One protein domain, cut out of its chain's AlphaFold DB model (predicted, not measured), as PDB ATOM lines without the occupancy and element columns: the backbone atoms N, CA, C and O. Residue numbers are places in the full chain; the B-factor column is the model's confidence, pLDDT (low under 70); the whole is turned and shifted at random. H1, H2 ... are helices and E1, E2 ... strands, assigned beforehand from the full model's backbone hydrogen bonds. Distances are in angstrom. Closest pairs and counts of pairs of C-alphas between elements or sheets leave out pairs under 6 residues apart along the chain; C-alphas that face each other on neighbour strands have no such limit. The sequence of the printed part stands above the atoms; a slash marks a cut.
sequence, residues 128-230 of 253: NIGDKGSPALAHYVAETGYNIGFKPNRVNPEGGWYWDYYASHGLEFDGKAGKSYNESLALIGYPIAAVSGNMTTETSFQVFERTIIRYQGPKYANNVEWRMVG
ATOM      1  N   ASN A 128     133.526  97.121 184.349       92.69
ATOM      2  CA  ASN A 128     134.161  98.186 185.120       92.69
ATOM      3  C   ASN A 128     133.101  99.008 185.871       92.69
ATOM      4  O   ASN A 128     132.265  99.664 185.251       92.69
ATOM      5  N   ILE A 129     133.177  99.014 187.204       93.56
ATOM      6  CA  ILE A 129     132.249  99.745 188.087       93.56
ATOM      7  C   ILE A 129     132.452 101.269 188.079       93.56
ATOM      8  O   ILE A 129     131.656 101.996 188.677       93.56
ATOM      9  N   GLY A 130     133.511 101.743 187.422       92.56
ATOM     10  CA  GLY A 130     133.898 103.143 187.325       92.56
ATOM     11  C   GLY A 130     134.438 103.736 188.627       92.56
ATOM     12  O   GLY A 130     134.370 103.140 189.707       92.56
ATOM     13  N   ASP A 131     134.990 104.939 188.504       93.06
ATOM     14  CA  ASP A 131     135.602 105.653 189.621       93.06
ATOM     15  C   ASP A 131     134.568 106.110 190.655       93.06
ATOM     16  O   ASP A 131     133.392 106.347 190.355       93.06
ATOM     17  N   LYS A 132     135.032 106.278 191.896       93.81
ATOM     18  CA  LYS A 132     134.230 106.894 192.952       93.81
ATOM     19  C   LYS A 132     133.849 108.329 192.588       93.81
ATOM     20  O   LYS A 132     134.531 109.029 191.838       93.81
ATOM     21  N   GLY A 133     132.730 108.750 193.159       88.56
ATOM     22  CA  GLY A 133     132.212 110.100 193.061       88.56
ATOM     23  C   GLY A 133     133.048 111.121 193.835       88.56
ATOM     24  O   GLY A 133     134.074 110.806 194.438       88.56
ATOM     25  N   SER A 134     132.579 112.366 193.848       89.69
ATOM     26  CA  SER A 134     133.193 113.443 194.626       89.69
ATOM     27  C   SER A 134     132.191 114.016 195.630       89.69
ATOM     28  O   SER A 134     131.090 114.389 195.218       89.69
ATOM     29  N   PRO A 135     132.586 114.192 196.908       91.75
ATOM     30  CA  PRO A 135     131.774 114.895 197.903       91.75
ATOM     31  C   PRO A 135     131.432 116.342 197.527       91.75
ATOM     32  O   PRO A 135     130.499 116.913 198.077       91.75
ATOM     33  N   ALA A 136     132.182 116.947 196.600       88.94
ATOM     34  CA  ALA A 136     131.937 118.306 196.121       88.94
ATOM     35  C   ALA A 136     130.816 118.393 195.067       88.94
ATOM     36  O   ALA A 136     130.466 119.490 194.634       88.94
ATOM     37  N   LEU A 137     130.290 117.257 194.608       84.44
ATOM     38  CA  LEU A 137     129.248 117.191 193.587       84.44
ATOM     39  C   LEU A 137     127.892 116.849 194.203       84.44
ATOM     40  O   LEU A 137     127.812 116.186 195.237       84.44
ATOM     41  N   ALA A 138     126.825 117.277 193.528       85.12
ATOM     42  CA  ALA A 138     125.453 117.003 193.939       85.12
ATOM     43  C   ALA A 138     125.179 115.495 194.069       85.12
ATOM     44  O   ALA A 138     125.790 114.667 193.386       85.12
ATOM     45  N   HIS A 139     124.251 115.150 194.964       89.81
ATOM     46  CA  HIS A 139     123.774 113.780 195.189       89.81
ATOM     47  C   HIS A 139     124.883 112.770 195.517       89.81
ATOM     48  O   HIS A 139     124.794 111.598 195.151       89.81
ATOM     49  N   TYR A 140     125.942 113.228 196.190       93.06
ATOM     50  CA  TYR A 140     126.967 112.355 196.749       93.06
ATOM     51  C   TYR A 140     126.394 111.505 197.886       93.06
ATOM     52  O   TYR A 140     125.717 112.020 198.776       93.06
ATOM     53  N   VAL A 141     126.703 110.212 197.864       95.75
ATOM     54  CA  VAL A 141     126.311 109.228 198.874       95.75
ATOM     55  C   VAL A 141     127.573 108.750 199.582       95.75
ATOM     56  O   VAL A 141     128.410 108.062 198.993       95.75
ATOM     57  N   ALA A 142     127.722 109.121 200.853       96.75
ATOM     58  CA  ALA A 142     128.929 108.842 201.628       96.75
ATOM     59  C   ALA A 142     129.115 107.343 201.904       96.75
ATOM     60  O   ALA A 142     130.240 106.850 201.921       96.75
ATOM     61  N   GLU A 143     128.011 106.616 202.061       97.38
ATOM     62  CA  GLU A 143     127.962 105.191 202.383       97.38
ATOM     63  C   GLU A 143     128.628 104.328 201.307       97.38
ATOM     64  O   GLU A 143     129.225 103.299 201.620       97.38
ATOM     65  N   THR A 144     128.565 104.751 200.042       97.38
ATOM     66  CA  THR A 144     129.142 104.010 198.909       97.38
ATOM     67  C   THR A 144     130.246 104.768 198.181       97.38
ATOM     68  O   THR A 144     130.988 104.178 197.385       97.38
ATOM     69  N   GLY A 145     130.384 106.067 198.447       96.56
ATOM     70  CA  GLY A 145     131.327 106.959 197.790       96.56
ATOM     71  C   GLY A 145     130.970 107.285 196.339       96.56
ATOM     72  O   GLY A 145     131.846 107.738 195.606       96.56
ATOM     73  N   TYR A 146     129.735 107.039 195.897       95.50
ATOM     74  CA  TYR A 146     129.257 107.367 194.548       95.50
ATOM     75  C   TYR A 146     128.297 108.560 194.568       95.50
ATOM     76  O   TYR A 146     127.670 108.851 195.582       95.50
ATOM     77  N   ASN A 147     128.158 109.240 193.431       92.88
ATOM     78  CA  ASN A 147     127.073 110.192 193.200       92.88
ATOM     79  C   ASN A 147     125.923 109.493 192.461       92.88
ATOM     80  O   ASN A 147     126.155 108.572 191.674       92.88
ATOM     81  N   ILE A 148     124.689 109.941 192.686       92.25
ATOM     82  CA  ILE A 148     123.546 109.552 191.851       92.25
ATOM     83  C   ILE A 148     123.582 110.405 190.580       92.25
ATOM     84  O   ILE A 148     123.465 111.626 190.649       92.25
ATOM     85  N   GLY A 149     123.751 109.762 189.424       86.94
ATOM     86  CA  GLY A 149     123.895 110.434 188.135       86.94
ATOM     87  C   GLY A 149     125.304 110.948 187.824       86.94
ATOM     88  O   GLY A 149     126.308 110.525 188.399       86.94
ATOM     89  N   PHE A 150     125.377 111.835 186.830       74.75
ATOM     90  CA  PHE A 150     126.630 112.378 186.303       74.75
ATOM     91  C   PHE A 150     127.011 113.703 186.962       74.75
ATOM     92  O   PHE A 150     126.198 114.365 187.604       74.75
ATOM     93  N   LYS A 151     128.242 114.159 186.690       64.69
ATOM     94  CA  LYS A 151     128.562 115.578 186.867       64.69
ATOM     95  C   LYS A 151     127.595 116.414 186.014       64.69
ATOM     96  O   LYS A 151     127.417 116.076 184.837       64.69
ATOM     97  N   PRO A 152     127.042 117.511 186.558       64.19
ATOM     98  CA  PRO A 152     126.421 118.562 185.769       64.19
ATOM     99  C   PRO A 152     127.180 118.843 184.472       64.19
ATOM    100  O   PRO A 152     128.400 119.035 184.484       64.19
ATOM    101  N   ASN A 153     126.475 118.861 183.345       65.06
ATOM    102  CA  ASN A 153     127.044 119.239 182.056       65.06
ATOM    103  C   ASN A 153     126.101 120.193 181.311       65.06
ATOM    104  O   ASN A 153     125.000 120.481 181.767       65.06
ATOM    105  N   ARG A 154     126.525 120.706 180.150       64.62
ATOM    106  CA  ARG A 154     125.739 121.705 179.403       64.62
ATOM    107  C   ARG A 154     124.353 121.191 178.968       64.62
ATOM    108  O   ARG A 154     123.451 121.995 178.785       64.62
ATOM    109  N   VAL A 155     124.202 119.879 178.788       60.06
ATOM    110  CA  VAL A 155     122.953 119.214 178.371       60.06
ATOM    111  C   VAL A 155     122.099 118.819 179.579       60.06
ATOM    112  O   VAL A 155     120.879 118.773 179.483       60.06
ATOM    113  N   ASN A 156     122.731 118.553 180.719       61.94
ATOM    114  CA  ASN A 156     122.083 118.186 181.964       61.94
ATOM    115  C   ASN A 156     122.761 118.906 183.148       61.94
ATOM    116  O   ASN A 156     123.615 118.320 183.825       61.94
ATOM    117  N   PRO A 157     122.431 120.189 183.372       59.28
ATOM    118  CA  PRO A 157     123.108 121.035 184.354       59.28
ATOM    119  C   PRO A 157     122.814 120.649 185.808       59.28
ATOM    120  O   PRO A 157     123.504 121.122 186.704       59.28
ATOM    121  N   GLU A 158     121.853 119.760 186.051       58.00
ATOM    122  CA  GLU A 158     121.548 119.240 187.390       58.00
ATOM    123  C   GLU A 158     122.159 117.845 187.626       58.00
ATOM    124  O   GLU A 158     122.090 117.315 188.727       58.00
ATOM    125  N   GLY A 159     122.779 117.228 186.605       61.28
ATOM    126  CA  GLY A 159     123.150 115.801 186.655       61.28
ATOM    127  C   GLY A 159     121.922 114.870 186.676       61.28
ATOM    128  O   GLY A 159     122.020 113.688 187.008       61.28
ATOM    129  N   GLY A 160     120.768 115.418 186.290       66.56
ATOM    130  CA  GLY A 160     119.455 115.149 186.847       66.56
ATOM    131  C   GLY A 160     118.714 113.903 186.397       66.56
ATOM    132  O   GLY A 160     117.773 113.568 187.069       66.56
ATOM    133  N   TRP A 161     119.070 113.126 185.368       79.44
ATOM    134  CA  TRP A 161     118.120 112.071 184.942       79.44
ATOM    135  C   TRP A 161     117.978 110.966 185.994       79.44
ATOM    136  O   TRP A 161     116.885 110.655 186.458       79.44
ATOM    137  N   TYR A 162     119.108 110.424 186.444       86.62
ATOM    138  CA  TYR A 162     119.115 109.415 187.499       86.62
ATOM    139  C   TYR A 162     118.591 109.966 188.817       86.62
ATOM    140  O   TYR A 162     117.876 109.255 189.515       86.62
ATOM    141  N   TRP A 163     118.920 111.219 189.146       89.19
ATOM    142  CA  TRP A 163     118.422 111.853 190.358       89.19
ATOM    143  C   TRP A 163     116.919 112.135 190.293       89.19
ATOM    144  O   TRP A 163     116.222 111.801 191.237       89.19
ATOM    145  N   ASP A 164     116.401 112.664 189.190       86.75
ATOM    146  CA  ASP A 164     114.981 112.937 188.969       86.75
ATOM    147  C   ASP A 164     114.176 111.654 189.126       86.75
ATOM    148  O   ASP A 164     113.159 111.641 189.819       86.75
ATOM    149  N   TYR A 165     114.654 110.547 188.545       89.06
ATOM    150  CA  TYR A 165     114.038 109.244 188.769       89.06
ATOM    151  C   TYR A 165     114.126 108.840 190.239       89.06
ATOM    152  O   TYR A 165     113.105 108.522 190.843       89.06
ATOM    153  N   TYR A 166     115.322 108.894 190.830       93.00
ATOM    154  CA  TYR A 166     115.547 108.510 192.220       93.00
ATOM    155  C   TYR A 166     114.638 109.279 193.182       93.00
ATOM    156  O   TYR A 166     113.936 108.679 193.985       93.00
ATOM    157  N   ALA A 167     114.596 110.601 193.068       92.56
ATOM    158  CA  ALA A 167     113.857 111.504 193.938       92.56
ATOM    159  C   ALA A 167     112.338 111.478 193.706       92.56
ATOM    160  O   ALA A 167     111.589 111.967 194.546       92.56
ATOM    161  N   SER A 168     111.868 110.917 192.586       91.94
ATOM    162  CA  SER A 168     110.435 110.783 192.285       91.94
ATOM    163  C   SER A 168     109.888 109.367 192.473       91.94
ATOM    164  O   SER A 168     108.670 109.186 192.461       91.94
ATOM    165  N   HIS A 169     110.753 108.369 192.673       93.25
ATOM    166  CA  HIS A 169     110.360 106.968 192.816       93.25
ATOM    167  C   HIS A 169     110.813 106.417 194.158       93.25
ATOM    168  O   HIS A 169     111.985 106.469 194.509       93.25
ATOM    169  N   GLY A 170     109.877 105.819 194.882       95.19
ATOM    170  CA  GLY A 170     110.129 105.229 196.182       95.19
ATOM    171  C   GLY A 170     108.937 104.415 196.653       95.19
ATOM    172  O   GLY A 170     107.865 104.450 196.042       95.19
ATOM    173  N   LEU A 171     109.141 103.694 197.748       96.25
ATOM    174  CA  LEU A 171     108.059 103.064 198.498       96.25
ATOM    175  C   LEU A 171     107.126 104.127 199.111       96.25
ATOM    176  O   LEU A 171     107.340 105.327 198.954       96.25
ATOM    177  N   GLU A 172     106.043 103.694 199.739       94.50
ATOM    178  CA  GLU A 172     105.077 104.572 200.397       94.50
ATOM    179  C   GLU A 172     105.082 104.308 201.899       94.50
ATOM    180  O   GLU A 172     104.640 103.250 202.357       94.50
ATOM    181  N   PHE A 173     105.621 105.258 202.664       92.12
ATOM    182  CA  PHE A 173     105.801 105.109 204.110       92.12
ATOM    183  C   PHE A 173     105.038 106.135 204.938       92.12
ATOM    184  O   PHE A 173     104.766 105.856 206.108       92.12
ATOM    185  N   ASP A 174     104.720 107.308 204.389       90.88
ATOM    186  CA  ASP A 174     104.221 108.430 205.191       90.88
ATOM    187  C   ASP A 174     102.931 109.088 204.673       90.88
ATOM    188  O   ASP A 174     102.388 109.978 205.336       90.88
ATOM    189  N   GLY A 175     102.402 108.615 203.546       90.88
ATOM    190  CA  GLY A 175     101.164 109.069 202.921       90.88
ATOM    191  C   GLY A 175     101.255 110.463 202.301       90.88
ATOM    192  O   GLY A 175     100.210 111.047 201.991       90.88
ATOM    193  N   LYS A 176     102.454 111.042 202.172       93.31
ATOM    194  CA  LYS A 176     102.628 112.400 201.648       93.31
ATOM    195  C   LYS A 176     102.810 112.398 200.135       93.31
ATOM    196  O   LYS A 176     103.218 111.426 199.516       93.31
ATOM    197  N   ALA A 177     102.504 113.541 199.525       93.00
ATOM    198  CA  ALA A 177     102.804 113.755 198.119       93.00
ATOM    199  C   ALA A 177     104.325 113.849 197.897       93.00
ATOM    200  O   ALA A 177     105.022 114.536 198.645       93.00
ATOM    201  N   GLY A 178     104.810 113.225 196.822       93.00
ATOM    202  CA  GLY A 178     106.238 113.149 196.501       93.00
ATOM    203  C   GLY A 178     106.912 111.927 197.122       93.00
ATOM    204  O   GLY A 178     106.235 111.008 197.578       93.00
ATOM    205  N   LYS A 179     108.249 111.897 197.085       95.81
ATOM    206  CA  LYS A 179     109.042 110.838 197.713       95.81
ATOM    207  C   LYS A 179     110.137 111.419 198.584       95.81
ATOM    208  O   LYS A 179     110.908 112.285 198.172       95.81
ATOM    209  N   SER A 180     110.175 110.946 199.822       95.88
ATOM    210  CA  SER A 180     111.283 111.192 200.730       95.88
ATOM    211  C   SER A 180     112.504 110.380 200.305       95.88
ATOM    212  O   SER A 180     112.396 109.322 199.683       95.88
ATOM    213  N   TYR A 181     113.687 110.833 200.721       94.31
ATOM    214  CA  TYR A 181     114.926 110.103 200.461       94.31
ATOM    215  C   TYR A 181     114.868 108.647 200.955       94.31
ATOM    216  O   TYR A 181     115.329 107.745 200.265       94.31
ATOM    217  N   ASN A 182     114.253 108.401 202.116       94.94
ATOM    218  CA  ASN A 182     114.153 107.059 202.695       94.94
ATOM    219  C   ASN A 182     113.228 106.133 201.893       94.94
ATOM    220  O   ASN A 182     113.482 104.932 201.817       94.94
ATOM    221  N   GLU A 183     112.172 106.668 201.287       96.38
ATOM    222  CA  GLU A 183     111.284 105.903 200.409       96.38
ATOM    223  C   GLU A 183     111.987 105.506 199.114       96.38
ATOM    224  O   GLU A 183     111.908 104.345 198.698       96.38
ATOM    225  N   SER A 184     112.718 106.447 198.511       96.50
ATOM    226  CA  SER A 184     113.558 106.187 197.342       96.50
ATOM    227  C   SER A 184     114.655 105.179 197.654       96.50
ATOM    228  O   SER A 184     114.828 104.199 196.932       96.50
ATOM    229  N   LEU A 185     115.336 105.347 198.787       96.69
ATOM    230  CA  LEU A 185     116.367 104.431 199.262       96.69
ATOM    231  C   LEU A 185     115.821 103.015 199.482       96.69
ATOM    232  O   LEU A 185     116.487 102.034 199.143       96.69
ATOM    233  N   ALA A 186     114.608 102.883 200.013       96.00
ATOM    234  CA  ALA A 186     114.010 101.579 200.261       96.00
ATOM    235  C   ALA A 186     113.591 100.849 198.972       96.00
ATOM    236  O   ALA A 186     113.674  99.621 198.928       96.00
ATOM    237  N   LEU A 187     113.203 101.580 197.918       95.88
ATOM    238  CA  LEU A 187     112.903 101.001 196.605       95.88
ATOM    239  C   LEU A 187     114.176 100.699 195.798       95.88
ATOM    240  O   LEU A 187     114.330  99.611 195.248       95.88
ATOM    241  N   ILE A 188     115.085 101.669 195.721       96.31
ATOM    242  CA  ILE A 188     116.186 101.699 194.748       96.31
ATOM    243  C   ILE A 188     117.510 101.255 195.386       96.31
ATOM    244  O   ILE A 188     118.278 100.493 194.795       96.31
ATOM    245  N   GLY A 189     117.763 101.674 196.627       97.12
ATOM    246  CA  GLY A 189     119.028 101.464 197.331       97.12
ATOM    247  C   GLY A 189     120.070 102.542 197.047       97.12
ATOM    248  O   GLY A 189     119.801 103.530 196.362       97.12
ATOM    249  N   TYR A 190     121.265 102.376 197.608       97.94
ATOM    250  CA  TYR A 190     122.381 103.274 197.319       97.94
ATOM    251  C   TYR A 190     122.992 102.996 195.931       97.94
ATOM    252  O   TYR A 190     122.950 101.852 195.471       97.94
ATOM    253  N   PRO A 191     123.584 103.997 195.250       96.88
ATOM    254  CA  PRO A 191     124.370 103.756 194.043       96.88
ATOM    255  C   PRO A 191     125.619 102.939 194.395       96.88
ATOM    256  O   PRO A 191     126.351 103.292 195.320       96.88
ATOM    257  N   ILE A 192     125.877 101.863 193.655       97.19
ATOM    258  CA  ILE A 192     127.009 100.945 193.893       97.19
ATOM    259  C   ILE A 192     127.985 100.858 192.716       97.19
ATOM    260  O   ILE A 192     128.991 100.158 192.802       97.19
ATOM    261  N   ALA A 193     127.718 101.605 191.647       95.38
ATOM    262  CA  ALA A 193     128.634 101.830 190.539       95.38
ATOM    263  C   ALA A 193     128.460 103.256 189.995       95.38
ATOM    264  O   ALA A 193     127.407 103.889 190.169       95.38
ATOM    265  N   ALA A 194     129.487 103.753 189.308       93.06
ATOM    266  CA  ALA A 194     129.364 104.946 188.487       93.06
ATOM    267  C   ALA A 194     128.392 104.689 187.325       93.06
ATOM    268  O   ALA A 194     128.091 103.545 186.972       93.06
ATOM    269  N   VAL A 195     127.897 105.765 186.715       89.19
ATOM    270  CA  VAL A 195     127.075 105.633 185.512       89.19
ATOM    271  C   VAL A 195     127.913 105.042 184.372       89.19
ATOM    272  O   VAL A 195     129.047 105.464 184.143       89.19
ATOM    273  N   SER A 196     127.338 104.082 183.650       87.25
ATOM    274  CA  SER A 196     127.949 103.385 182.516       87.25
ATOM    275  C   SER A 196     127.128 103.570 181.231       87.25
ATOM    276  O   SER A 196     125.945 103.912 181.283       87.25
ATOM    277  N   GLY A 197     127.749 103.341 180.070       79.44
ATOM    278  CA  GLY A 197     127.138 103.473 178.737       79.44
ATOM    279  C   GLY A 197     127.467 104.781 177.999       79.44
ATOM    280  O   GLY A 197     128.203 105.629 178.506       79.44
ATOM    281  N   ASN A 198     126.944 104.945 176.774       68.25
ATOM    282  CA  ASN A 198     127.244 106.095 175.912       68.25
ATOM    283  C   ASN A 198     126.016 107.005 175.723       68.25
ATOM    284  O   ASN A 198     125.078 106.691 174.993       68.25
ATOM    285  N   MET A 199     126.074 108.203 176.307       57.44
ATOM    286  CA  MET A 199     124.996 109.198 176.246       57.44
ATOM    287  C   MET A 199     124.754 109.806 174.852       57.44
ATOM    288  O   MET A 199     123.768 110.512 174.665       57.44
ATOM    289  N   THR A 200     125.649 109.588 173.886       52.41
ATOM    290  CA  THR A 200     125.553 110.186 172.542       52.41
ATOM    291  C   THR A 200     125.049 109.231 171.469       52.41
ATOM    292  O   THR A 200     124.555 109.709 170.451       52.41
ATOM    293  N   THR A 201     125.129 107.912 171.681       50.97
ATOM    294  CA  THR A 201     124.742 106.941 170.642       50.97
ATOM    295  C   THR A 201     123.882 105.772 171.110       50.97
ATOM    296  O   THR A 201     123.149 105.270 170.276       50.97
ATOM    297  N   GLU A 202     123.887 105.332 172.376       59.78
ATOM    298  CA  GLU A 202     123.143 104.126 172.791       59.78
ATOM    299  C   GLU A 202     123.222 103.936 174.319       59.78
ATOM    300  O   GLU A 202     124.312 103.869 174.870       59.78
ATOM    301  N   THR A 203     122.063 103.847 174.981       72.19
ATOM    302  CA  THR A 203     121.803 103.393 176.369       72.19
ATOM    303  C   THR A 203     122.835 103.721 177.470       72.19
ATOM    304  O   THR A 203     123.953 103.219 177.485       72.19
ATOM    305  N   SER A 204     122.407 104.457 178.501       81.81
ATOM    306  CA  SER A 204     123.165 104.645 179.751       81.81
ATOM    307  C   SER A 204     122.438 104.015 180.937       81.81
ATOM    308  O   SER A 204     121.205 103.983 180.976       81.81
ATOM    309  N   PHE A 205     123.171 103.521 181.930       88.19
ATOM    310  CA  PHE A 205     122.583 102.961 183.143       88.19
ATOM    311  C   PHE A 205     123.439 103.208 184.383       88.19
ATOM    312  O   PHE A 205     124.652 103.378 184.297       88.19
ATOM    313  N   GLN A 206     122.797 103.186 185.547       91.81
ATOM    314  CA  GLN A 206     123.474 103.198 186.837       91.81
ATOM    315  C   GLN A 206     122.935 102.070 187.713       91.81
ATOM    316  O   GLN A 206     121.730 101.803 187.735       91.81
ATOM    317  N   VAL A 207     123.848 101.403 188.415       94.25
ATOM    318  CA  VAL A 207     123.538 100.270 189.287       94.25
ATOM    319  C   VAL A 207     123.362 100.757 190.719       94.25
ATOM    320  O   VAL A 207     124.234 101.437 191.272       94.25
ATOM    321  N   PHE A 208     122.247 100.368 191.324       96.94
ATOM    322  CA  PHE A 208     121.917 100.594 192.724       96.94
ATOM    323  C   PHE A 208     121.799  99.250 193.438       96.94
ATOM    324  O   PHE A 208     121.760  98.202 192.801       96.94
ATOM    325  N   GLU A 209     121.747  99.244 194.769       96.75
ATOM    326  CA  GLU A 209     121.706  97.982 195.514       96.75
ATOM    327  C   GLU A 209     120.535  97.080 195.107       96.75
ATOM    328  O   GLU A 209     120.708  95.866 195.026       96.75
ATOM    329  N   ARG A 210     119.354  97.650 194.833       95.00
ATOM    330  CA  ARG A 210     118.120  96.885 194.579       95.00
ATOM    331  C   ARG A 210     117.693  96.870 193.116       95.00
ATOM    332  O   ARG A 210     116.920  96.004 192.728       95.00
ATOM    333  N   THR A 211     118.203  97.785 192.299       92.44
ATOM    334  CA  THR A 211     117.747  97.978 190.916       92.44
ATOM    335  C   THR A 211     118.856  98.521 190.014       92.44
ATOM    336  O   THR A 211     119.911  98.952 190.480       92.44
ATOM    337  N   ILE A 212     118.606  98.519 188.707       91.06
ATOM    338  CA  ILE A 212     119.399  99.225 187.704       91.06
ATOM    339  C   ILE A 212     118.481 100.231 187.015       91.06
ATOM    340  O   ILE A 212     117.472  99.860 186.416       91.06
ATOM    341  N   ILE A 213     118.859 101.506 187.046       88.75
ATOM    342  CA  ILE A 213     118.148 102.557 186.313       88.75
ATOM    343  C   ILE A 213     118.758 102.655 184.920       88.75
ATOM    344  O   ILE A 213     119.969 102.843 184.798       88.75
ATOM    345  N   ARG A 214     117.933 102.557 183.870       84.19
ATOM    346  CA  ARG A 214     118.364 102.609 182.465       84.19
ATOM    347  C   ARG A 214     117.652 103.714 181.690       84.19
ATOM    348  O   ARG A 214     116.425 103.732 181.597       84.19
ATOM    349  N   TYR A 215     118.453 104.533 181.022       76.44
ATOM    350  CA  TYR A 215     118.030 105.555 180.077       76.44
ATOM    351  C   TYR A 215     118.442 105.175 178.661       76.44
ATOM    352  O   TYR A 215     119.602 104.846 178.419       76.44
ATOM    353  N   GLN A 216     117.517 105.277 177.709       70.94
ATOM    354  CA  GLN A 216     117.831 105.148 176.289       70.94
ATOM    355  C   GLN A 216     117.700 106.496 175.589       70.94
ATOM    356  O   GLN A 216     116.685 107.183 175.717       70.94
ATOM    357  N   GLY A 217     118.759 106.848 174.862       59.59
ATOM    358  CA  GLY A 217     118.828 108.069 174.075       59.59
ATOM    359  C   GLY A 217     118.031 107.981 172.783       59.59
ATOM    360  O   GLY A 217     117.649 106.886 172.354       59.59
ATOM    361  N   PRO A 218     117.779 109.128 172.140       55.84
ATOM    362  CA  PRO A 218     117.076 109.170 170.872       55.84
ATOM    363  C   PRO A 218     117.843 108.395 169.793       55.84
ATOM    364  O   PRO A 218     119.005 108.672 169.517       55.84
ATOM    365  N   LYS A 219     117.178 107.414 169.168       49.06
ATOM    366  CA  LYS A 219     117.802 106.507 168.186       49.06
ATOM    367  C   LYS A 219     118.080 107.172 166.824       49.06
ATOM    368  O   LYS A 219     118.815 106.611 166.023       49.06
ATOM    369  N   TYR A 220     117.513 108.358 166.565       45.28
ATOM    370  CA  TYR A 220     117.698 109.157 165.345       45.28
ATOM    371  C   TYR A 220     117.466 110.647 165.644       45.28
ATOM    372  O   TYR A 220     116.628 110.969 166.484       45.28
ATOM    373  N   ALA A 221     118.136 111.542 164.908       47.00
ATOM    374  CA  ALA A 221     118.137 113.008 165.079       47.00
ATOM    375  C   ALA A 221     116.755 113.711 165.042       47.00
ATOM    376  O   ALA A 221     116.681 114.922 165.234       47.00
ATOM    377  N   ASN A 222     115.661 112.972 164.824       49.06
ATOM    378  CA  ASN A 222     114.329 113.512 164.552       49.06
ATOM    379  C   ASN A 222     113.297 113.205 165.658       49.06
ATOM    380  O   ASN A 222     112.159 113.646 165.549       49.06
ATOM    381  N   ASN A 223     113.663 112.463 166.709       48.12
ATOM    382  CA  ASN A 223     112.833 112.258 167.904       48.12
ATOM    383  C   ASN A 223     113.697 112.547 169.129       48.12
ATOM    384  O   ASN A 223     114.742 111.934 169.261       48.12
ATOM    385  N   VAL A 224     113.296 113.480 169.996       48.00
ATOM    386  CA  VAL A 224     114.194 114.126 170.982       48.00
ATOM    387  C   VAL A 224     113.992 113.618 172.420       48.00
ATOM    388  O   VAL A 224     114.478 114.224 173.369       48.00
ATOM    389  N   GLU A 225     113.266 112.521 172.632       53.81
ATOM    390  CA  GLU A 225     112.852 112.133 173.985       53.81
ATOM    391  C   GLU A 225     113.690 110.980 174.550       53.81
ATOM    392  O   GLU A 225     113.646 109.854 174.050       53.81
ATOM    393  N   TRP A 226     114.436 111.261 175.621       51.53
ATOM    394  CA  TRP A 226     115.032 110.235 176.474       51.53
ATOM    395  C   TRP A 226     113.921 109.487 177.201       51.53
ATOM    396  O   TRP A 226     113.103 110.102 177.882       51.53
ATOM    397  N   ARG A 227     113.894 108.157 177.080       57.44
ATOM    398  CA  ARG A 227     112.882 107.329 177.747       57.44
ATOM    399  C   ARG A 227     113.533 106.354 178.712       57.44
ATOM    400  O   ARG A 227     114.523 105.694 178.387       57.44
ATOM    401  N   MET A 228     112.939 106.252 179.895       57.25
ATOM    402  CA  MET A 228     113.186 105.149 180.814       57.25
ATOM    403  C   MET A 228     112.702 103.858 180.152       57.25
ATOM    404  O   MET A 228     111.519 103.726 179.842       57.25
ATOM    405  N   VAL A 229     113.610 102.907 179.921       57.34
ATOM    406  CA  VAL A 229     113.268 101.619 179.273       57.34
ATOM    407  C   VAL A 229     112.727 100.602 180.289       57.34
ATOM    408  O   VAL A 229     112.134  99.590 179.918       57.34
ATOM    409  N   GLY A 230     112.842 100.919 181.580       57.31
ATOM    410  CA  GLY A 230     112.280 100.156 182.689       57.31
ATOM    411  C   GLY A 230     113.294  99.254 183.392       57.31
ATOM    412  O   GLY A 230     114.391  99.006 182.897       57.31
TER     413      GLY A 230
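AT A GLANCE: This is residues 128 to 230 of the 253 residues of an uncharacterized protein of Chloroflexi bacterium (UniProt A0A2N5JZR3). With little regular structure, this mostly loop-built domain has a small meander, E1 E2 E3, each strand the antiparallel neighbour of the one before, with short helix H1 over E3 and H2 crosswise to H1, off the sheet. The 103 printed residues, 31 in named elements, run H1 H2 E1 E2 E3, mixed class; compact, radius of gyration of the C-alphas 13.9 A, spans 43 by 30 by 23 A.

HOW THE PARTS SIT: After residues 128 to 159, with no named element, H1, residues 160 to 168, touches H2, residues 181 to 188, about perpendicular at 77 degrees; closest C-alphas Tyr 166 and Ser 184, 6.0 A. E1, residues 196 to 198, and E2, residues 202 to 207, form a hairpin; N 196 and O 205 are 2.9 A apart. E2 and E3, residues 212 to 216, form another; N 204 and O 215 are 2.8 A apart. H1 is on the sheet, over E3; closest C-alphas Tyr 162 and Ile 213, 7.0 A. In H1 and H2 every O i to N i+4 pair is within hydrogen-bond range.

IN THESE COORDINATES: H1 begins at C-alpha 160 (119.455, 115.149, 186.847); E2 is 16.9 A long; E3 ends at C-alpha 216 (117.831, 105.148, 176.289).

THE WHOLE: The printed part has no cut; H1 to H2 is a long link. Residues 151 to 160, 198 to 202 and 217 to 230 have pLDDT under 70.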